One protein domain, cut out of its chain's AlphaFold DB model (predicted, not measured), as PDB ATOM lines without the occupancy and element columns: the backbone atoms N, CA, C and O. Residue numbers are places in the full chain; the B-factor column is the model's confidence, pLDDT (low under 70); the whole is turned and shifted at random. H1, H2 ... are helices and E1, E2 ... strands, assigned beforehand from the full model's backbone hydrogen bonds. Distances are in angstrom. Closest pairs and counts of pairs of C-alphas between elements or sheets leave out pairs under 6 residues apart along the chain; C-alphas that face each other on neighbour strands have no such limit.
ATOM      1  N   PHE A 164      -6.937  57.423 -78.114       90.44
ATOM      2  CA  PHE A 164      -7.649  56.354 -78.812       90.44
ATOM      3  C   PHE A 164      -8.293  55.399 -77.823       90.44
ATOM      4  O   PHE A 164      -7.637  54.958 -76.880       90.44
ATOM      5  N   HIS A 165      -9.541  55.029 -78.098       91.06
ATOM      6  CA  HIS A 165     -10.249  53.936 -77.440       91.06
ATOM      7  C   HIS A 165     -10.412  52.785 -78.420       91.06
ATOM      8  O   HIS A 165     -10.832  52.986 -79.559       91.06
ATOM      9  N   MET A 166     -10.080  51.579 -77.979       90.75
ATOM     10  CA  MET A 166     -10.050  50.392 -78.825       90.75
ATOM     11  C   MET A 166     -10.837  49.262 -78.170       90.75
ATOM     12  O   MET A 166     -10.609  48.938 -77.006       90.75
ATOM     13  N   GLU A 167     -11.709  48.604 -78.935       89.31
ATOM     14  CA  GLU A 167     -12.346  47.337 -78.530       89.31
ATOM     15  C   GLU A 167     -11.457  46.112 -78.829       89.31
ATOM     16  O   GLU A 167     -11.862  44.962 -78.694       89.31
ATOM     17  N   HIS A 168     -10.215  46.357 -79.239       87.88
ATOM     18  CA  HIS A 168      -9.202  45.335 -79.431       87.88
ATOM     19  C   HIS A 168      -8.237  45.347 -78.244       87.88
ATOM     20  O   HIS A 168      -7.537  46.336 -78.029       87.88
ATOM     21  N   CYS A 169      -8.202  44.246 -77.485       92.69
ATOM     22  CA  CYS A 169      -7.318  44.114 -76.331       92.69
ATOM     23  C   CYS A 169      -5.891  43.758 -76.780       92.69
ATOM     24  O   CYS A 169      -5.569  42.589 -77.013       92.69
ATOM     25  N   VAL A 170      -5.027  44.770 -76.870       93.75
ATOM     26  CA  VAL A 170      -3.595  44.649 -77.194       93.75
ATOM     27  C   VAL A 170      -2.895  43.743 -76.180       93.75
ATOM     28  O   VAL A 170      -2.068  42.917 -76.554       93.75
ATOM     29  N   PHE A 171      -3.270  43.833 -74.903       95.06
ATOM     30  CA  PHE A 171      -2.697  42.991 -73.853       95.06
ATOM     31  C   PHE A 171      -2.987  41.505 -74.086       95.06
ATOM     32  O   PHE A 171      -2.075  40.691 -74.043       95.06
ATOM     33  N   CYS A 172      -4.242  41.141 -74.372       94.31
ATOM     34  CA  CYS A 172      -4.598  39.755 -74.686       94.31
ATOM     35  C   CYS A 172      -3.865  39.275 -75.943       94.31
ATOM     36  O   CYS A 172      -3.312  38.184 -75.952       94.31
ATOM     37  N   THR A 173      -3.853  40.105 -76.984       94.12
ATOM     38  CA  THR A 173      -3.372  39.714 -78.313       94.12
ATOM     39  C   THR A 173      -1.860  39.518 -78.363       94.12
ATOM     40  O   THR A 173      -1.389  38.622 -79.054       94.12
ATOM     41  N   PHE A 174      -1.095  40.354 -77.657       94.69
ATOM     42  CA  PHE A 174       0.367  40.366 -77.769       94.69
ATOM     43  C   PHE A 174       1.098  39.863 -76.520       94.69
ATOM     44  O   PHE A 174       2.289  39.581 -76.607       94.69
ATOM     45  N   LEU A 175       0.422  39.764 -75.368       95.44
ATOM     46  CA  LEU A 175       1.034  39.380 -74.087       95.44
ATOM     47  C   LEU A 175       0.361  38.154 -73.447       95.44
ATOM     48  O   LEU A 175       0.533  37.912 -72.252       95.44
ATOM     49  N   SER A 176      -0.428  37.390 -74.206       95.19
ATOM     50  CA  SER A 176      -0.971  36.111 -73.748       95.19
ATOM     51  C   SER A 176      -1.153  35.127 -74.899       95.19
ATOM     52  O   SER A 176      -1.337  35.544 -76.037       95.19
ATOM     53  N   ASP A 177      -1.208  33.834 -74.577       94.38
ATOM     54  CA  ASP A 177      -1.634  32.778 -75.510       94.38
ATOM     55  C   ASP A 177      -3.172  32.640 -75.589       94.38
ATOM     56  O   ASP A 177      -3.711  31.759 -76.262       94.38
ATOM     57  N   GLY A 178      -3.907  33.481 -74.854       92.38
ATOM     58  CA  GLY A 178      -5.364  33.492 -74.831       92.38
ATOM     59  C   GLY A 178      -5.973  34.282 -75.990       92.38
ATOM     60  O   GLY A 178      -5.346  35.135 -76.608       92.38
ATOM     61  N   THR A 179      -7.253  34.029 -76.253       89.44
ATOM     62  CA  THR A 179      -8.012  34.649 -77.357       89.44
ATOM     63  C   THR A 179      -9.184  35.502 -76.872       89.44
ATOM     64  O   THR A 179      -9.897  36.103 -77.674       89.44
ATOM     65  N   SER A 180      -9.427  35.549 -75.560       89.25
ATOM     66  CA  SER A 180     -10.539  36.279 -74.952       89.25
ATOM     67  C   SER A 180     -10.252  36.657 -73.497       89.25
ATOM     68  O   SER A 180      -9.353  36.111 -72.856       89.25
ATOM     69  N   TYR A 181     -11.103  37.510 -72.919       86.69
ATOM     70  CA  TYR A 181     -11.033  37.870 -71.495       86.69
ATOM     71  C   TYR A 181     -11.143  36.666 -70.538       86.69
ATOM     72  O   TYR A 181     -10.761  36.771 -69.376       86.69
ATOM     73  N   LYS A 182     -11.666  35.522 -71.004       90.31
ATOM     74  CA  LYS A 182     -11.850  34.314 -70.186       90.31
ATOM     75  C   LYS A 182     -10.563  33.510 -70.001       90.31
ATOM     76  O   LYS A 182     -10.465  32.758 -69.040       90.31
ATOM     77  N   ASN A 183      -9.612  33.628 -70.927       93.94
ATOM     78  CA  ASN A 183      -8.411  32.789 -70.977       93.94
ATOM     79  C   ASN A 183      -7.109  33.569 -71.207       93.94
ATOM     80  O   ASN A 183      -6.058  32.950 -71.320       93.94
ATOM     81  N   CYS A 184      -7.139  34.903 -71.247       93.62
ATOM     82  CA  CYS A 184      -5.932  35.709 -71.439       93.62
ATOM     83  C   CYS A 184      -4.995  35.730 -70.224       93.62
ATOM     84  O   CYS A 184      -3.864  36.181 -70.336       93.62
ATOM     85  N   GLY A 185      -5.447  35.301 -69.041       92.00
ATOM     86  CA  GLY A 185      -4.637  35.365 -67.820       92.00
ATOM     87  C   GLY A 185      -4.373  36.793 -67.317       92.00
ATOM     88  O   GLY A 185      -3.485  36.988 -66.491       92.00
ATOM     89  N   ARG A 186      -5.126  37.789 -67.802       91.50
ATOM     90  CA  ARG A 186      -5.116  39.191 -67.336       91.50
ATOM     91  C   ARG A 186      -3.716  39.849 -67.315       91.50
ATOM     92  O   ARG A 186      -3.290  40.367 -66.285       91.50
ATOM     93  N   PRO A 187      -2.967  39.851 -68.434       93.75
ATOM     94  CA  PRO A 187      -1.648  40.488 -68.506       93.75
ATOM     95  C   PRO A 187      -1.688  41.997 -68.224       93.75
ATOM     96  O   PRO A 187      -0.711  42.540 -67.717       93.75
ATOM     97  N   CYS A 188      -2.812  42.669 -68.493       91.56
ATOM     98  CA  CYS A 188      -2.995  44.093 -68.199       91.56
ATOM     99  C   CYS A 188      -2.765  44.460 -66.725       91.56
ATOM    100  O   CYS A 188      -2.243  45.529 -66.455       91.56
ATOM    101  N   GLU A 189      -3.026  43.549 -65.786       89.12
ATOM    102  CA  GLU A 189      -2.868  43.824 -64.348       89.12
ATOM    103  C   GLU A 189      -1.417  43.752 -63.866       89.12
ATOM    104  O   GLU A 189      -1.096  44.162 -62.754       89.12
ATOM    105  N   ARG A 190      -0.534  43.166 -64.680       88.50
ATOM    106  CA  ARG A 190       0.856  42.870 -64.307       88.50
ATOM    107  C   ARG A 190       1.862  43.664 -65.127       88.50
ATOM    108  O   ARG A 190       3.011  43.806 -64.715       88.50
ATOM    109  N   HIS A 191       1.447  44.165 -66.288       91.19
ATOM    110  CA  HIS A 191       2.319  44.844 -67.232       91.19
ATOM    111  C   HIS A 191       1.926  46.306 -67.406       91.19
ATOM    112  O   HIS A 191       0.817  46.627 -67.824       91.19
ATOM    113  N   HIS A 192       2.898  47.192 -67.209       90.75
ATOM    114  CA  HIS A 192       2.801  48.573 -67.661       90.75
ATOM    115  C   HIS A 192       3.222  48.650 -69.130       90.75
ATOM    116  O   HIS A 192       4.396  48.475 -69.456       90.75
ATOM    117  N   VAL A 193       2.258  48.893 -70.020       94.06
ATOM    118  CA  VAL A 193       2.494  48.937 -71.469       94.06
ATOM    119  C   VAL A 193       2.521  50.377 -71.962       94.06
ATOM    120  O   VAL A 193       1.674  51.202 -71.614       94.06
ATOM    121  N   GLN A 194       3.494  50.671 -72.822       95.62
ATOM    122  CA  GLN A 194       3.571  51.922 -73.563       95.62
ATOM    123  C   GLN A 194       3.756  51.623 -75.050       95.62
ATOM    124  O   GLN A 194       4.553  50.760 -75.414       95.62
ATOM    125  N   LEU A 195       3.045  52.349 -75.911       94.31
ATOM    126  CA  LEU A 195       3.264  52.302 -77.354       94.31
ATOM    127  C   LEU A 195       4.229  53.411 -77.758       94.31
ATOM    128  O   LEU A 195       4.061  54.564 -77.359       94.31
ATOM    129  N   ARG A 196       5.241  53.062 -78.549       95.94
ATOM    130  CA  ARG A 196       6.200  54.018 -79.098       95.94
ATOM    131  C   ARG A 196       5.714  54.504 -80.459       95.94
ATOM    132  O   ARG A 196       5.450  53.687 -81.337       95.94
ATOM    133  N   ASP A 197       5.613  55.815 -80.637       94.81
ATOM    134  CA  ASP A 197       5.266  56.400 -81.931       94.81
ATOM    135  C   ASP A 197       6.490  56.542 -82.863       94.81
ATOM    136  O   ASP A 197       7.627  56.207 -82.514       94.81
ATOM    137  N   ARG A 198       6.264  57.074 -84.072       95.81
ATOM    138  CA  ARG A 198       7.314  57.265 -85.088       95.81
ATOM    139  C   ARG A 198       8.415  58.255 -84.687       95.81
ATOM    140  O   ARG A 198       9.492  58.203 -85.268       95.81
ATOM    141  N   VAL A 199       8.145  59.170 -83.751       94.94
ATOM    142  CA  VAL A 199       9.128  60.150 -83.252       94.94
ATOM    143  C   VAL A 199       9.771  59.704 -81.935       94.94
ATOM    144  O   VAL A 199      10.646  60.383 -81.408       94.94
ATOM    145  N   GLY A 200       9.392  58.529 -81.427       95.56
ATOM    146  CA  GLY A 200       9.942  57.924 -80.223       95.56
ATOM    147  C   GLY A 200       9.227  58.293 -78.928       95.56
ATOM    148  O   GLY A 200       9.688  57.876 -77.866       95.56
ATOM    149  N   GLN A 201       8.108  59.015 -78.992       95.69
ATOM    150  CA  GLN A 201       7.292  59.305 -77.819       95.69
ATOM    151  C   GLN A 201       6.653  58.011 -77.301       95.69
ATOM    152  O   GLN A 201       6.130  57.206 -78.073       95.69
ATOM    153  N   LEU A 202       6.689  57.820 -75.981       97.19
ATOM    154  CA  LEU A 202       6.058  56.688 -75.302       97.19
ATOM    155  C   LEU A 202       4.675  57.084 -74.790       97.19
ATOM    156  O   LEU A 202       4.546  58.030 -74.013       97.19
ATOM    157  N   HIS A 203       3.657  56.344 -75.213       96.75
ATOM    158  CA  HIS A 203       2.248  56.589 -74.931       96.75
ATOM    159  C   HIS A 203       1.685  55.501 -74.009       96.75
ATOM    160  O   HIS A 203       1.671  54.339 -74.416       96.75
ATOM    161  N   PRO A 204       1.220  55.831 -72.789       95.50
ATOM    162  CA  PRO A 204       0.645  54.848 -71.874       95.50
ATOM    163  C   PRO A 204      -0.599  54.189 -72.463       95.50
ATOM    164  O   PRO A 204      -1.493  54.880 -72.954       95.50
ATOM    165  N   LEU A 205      -0.676  52.865 -72.368       95.12
ATOM    166  CA  LEU A 205      -1.847  52.081 -72.738       95.12
ATOM    167  C   LEU A 205      -2.434  51.460 -71.469       95.12
ATOM    168  O   LEU A 205      -1.712  50.795 -70.734       95.12
ATOM    169  N   LEU A 206      -3.724  51.675 -71.220       93.44
ATOM    170  CA  LEU A 206      -4.433  51.121 -70.059       93.44
ATOM    171  C   LEU A 206      -5.636  50.308 -70.517       93.44
ATOM    172  O   LEU A 206      -6.243  50.634 -71.545       93.44
ATOM    173  N   ALA A 207      -5.983  49.272 -69.762       92.44
ATOM    174  CA  ALA A 207      -7.197  48.500 -69.982       92.44
ATOM    175  C   ALA A 207      -8.325  48.997 -69.069       92.44
ATOM    176  O   ALA A 207      -8.080  49.453 -67.960       92.44
ATOM    177  N   ASP A 208      -9.570  48.919 -69.532       89.81
ATOM    178  CA  ASP A 208     -10.740  49.092 -68.671       89.81
ATOM    179  C   ASP A 208     -11.359  47.742 -68.274       89.81
ATOM    180  O   ASP A 208     -10.996  46.681 -68.794       89.81
ATOM    181  N   ALA A 209     -12.346  47.791 -67.378       87.19
ATOM    182  CA  ALA A 209     -13.061  46.618 -66.879       87.19
ATOM    183  C   ALA A 209     -13.740  45.769 -67.975       87.19
ATOM    184  O   ALA A 209     -14.026  44.589 -67.761       87.19
ATOM    185  N   GLY A 210     -13.998  46.353 -69.149       88.81
ATOM    186  CA  GLY A 210     -14.546  45.673 -70.321       88.81
ATOM    187  C   GLY A 210     -13.479  45.208 -71.316       88.81
ATOM    188  O   GLY A 210     -13.818  44.916 -72.462       88.81
ATOM    189  N   CYS A 211     -12.206  45.147 -70.909       90.62
ATOM    190  CA  CYS A 211     -11.055  44.797 -71.750       90.62
ATOM    191  C   CYS A 211     -10.834  45.737 -72.948       90.62
ATOM    192  O   CYS A 211     -10.151  45.360 -73.904       90.62
ATOM    193  N   ARG A 212     -11.382  46.957 -72.912       92.50
ATOM    194  CA  ARG A 212     -11.102  47.981 -73.924       92.50
ATOM    195  C   ARG A 212      -9.812  48.684 -73.556       92.50
ATOM    196  O   ARG A 212      -9.510  48.854 -72.377       92.50
ATOM    197  N   ASN A 213      -9.043  49.108 -74.548       93.94
ATOM    198  CA  ASN A 213      -7.801  49.822 -74.288       93.94
ATOM    199  C   ASN A 213      -7.934  51.305 -74.593       93.94
ATOM    200  O   ASN A 213      -8.505  51.685 -75.612       93.94
ATOM    201  N   THR A 214      -7.393  52.135 -73.703       94.81
ATOM    202  CA  THR A 214      -7.209  53.562 -73.961       94.81
ATOM    203  C   THR A 214      -5.727  53.866 -74.100       94.81
ATOM    204  O   THR A 214      -4.960  53.627 -73.165       94.81
ATOM    205  N   LEU A 215      -5.336  54.429 -75.242       96.00
ATOM    206  CA  LEU A 215      -4.010  55.004 -75.434       96.00
ATOM    207  C   LEU A 215      -4.037  56.473 -75.017       96.00
ATOM    208  O   LEU A 215      -4.829  57.258 -75.539       96.00
ATOM    209  N   PHE A 216      -3.163  56.850 -74.097       95.56
ATOM    210  CA  PHE A 216      -3.031  58.215 -73.608       95.56
ATOM    211  C   PHE A 216      -1.857  58.928 -74.277       95.56
ATOM    212  O   PHE A 216      -0.857  58.320 -74.664       95.56
TER     213      PHE A 216
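What this domain is: This is residues 164 to 216 of the 237 residues of the protein "U32 family peptidase" of Bacteroides ovatus (UniProt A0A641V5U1). A small, twisted antiparallel sheet of four short strands makes one part of the domain, and beyond it a short helix, H1, and a long loop make the rest. The loop, residues 176 to 192, runs out to one end of the longest axis at Lys 182 and comes back to E2, while the turn of the hairpin E2 and E3 makes the other end, at Val 199. The printed part has 53 residues, with one named helix and four named strands in the order E1, H1, E2, E3, E4; the sheet's order is E1, E4, E3, E2. The class is mixed, helices and strands, with 23 residues, under half, in named elements. The whole is compact, with a radius of gyration of the C-alphas of 11.1 A, and elongated, with spans of 35 by 18 by 16 A.

How they stand to each other: The sheet runs E1, residues 164 to 166, E4, residues 213 to 216, E3, residues 202 to 207, and E2, residues 193 to 196; E1 and E2 are its edge strands. It is only just strongly twisted, with C-alphas up to 4.5 A off its best plane. E2, E3 and E4 form a meander, each strand the antiparallel neighbour of the one before, made of the hairpins E2 and E3, and E3 and E4. The pairing of E3 is staggered: residues 202 to 205 pair with E2 and residues 205 to 207 with E4. Between E3 and E2, at 142 degrees, N 203 and O 195 are 2.8 A apart, within hydrogen-bond range. Between E4 and E3, at 149 degrees, N 216 and O 204 are 2.8 A apart, within that range. E1 and E4 are antiparallel at 169 degrees, with N 166 and O 213 at 2.8 A, also within range. E1 and E2 are apart. H1, residues 170 to 175, is on the sheet but only grazes it, with residues 170 to 171. H1 and E3 are near each other, with 6 pairs of C-alphas within 10 A. The closest C-alphas of H1 and E4 are those of Val 170 and Asn 213, 7.3 A apart. In H1 every O i to N i+4 pair is within hydrogen-bond range.

Where its parts are: E1 begins at C-alpha 164, (-7.649, 56.354, -78.812), and is 6.4 A long. H1 begins at C-alpha 170, (-3.595, 44.649, -77.194), and is 7.7 A long. E2 measures 9.9 A and E3, the longest strand with 6 residues, 16.5 A. E4 measures 9.7 A and ends at C-alpha 216, (-3.031, 58.215, -73.608).

The domain as a whole: The two C-alphas farthest apart are those of Lys 182 and Val 199, at 35.8 A, while those of Phe 164 and Phe 216, the first and last printed, are 7.2 A apart. The link from H1 to E2, 17 residues, is long; the links E1 to H1, E2 to E3 and E3 to E4 are tight. The printed part has no cut. The mean pLDDT of the printed part is 92.8, and no printed residue is under 70.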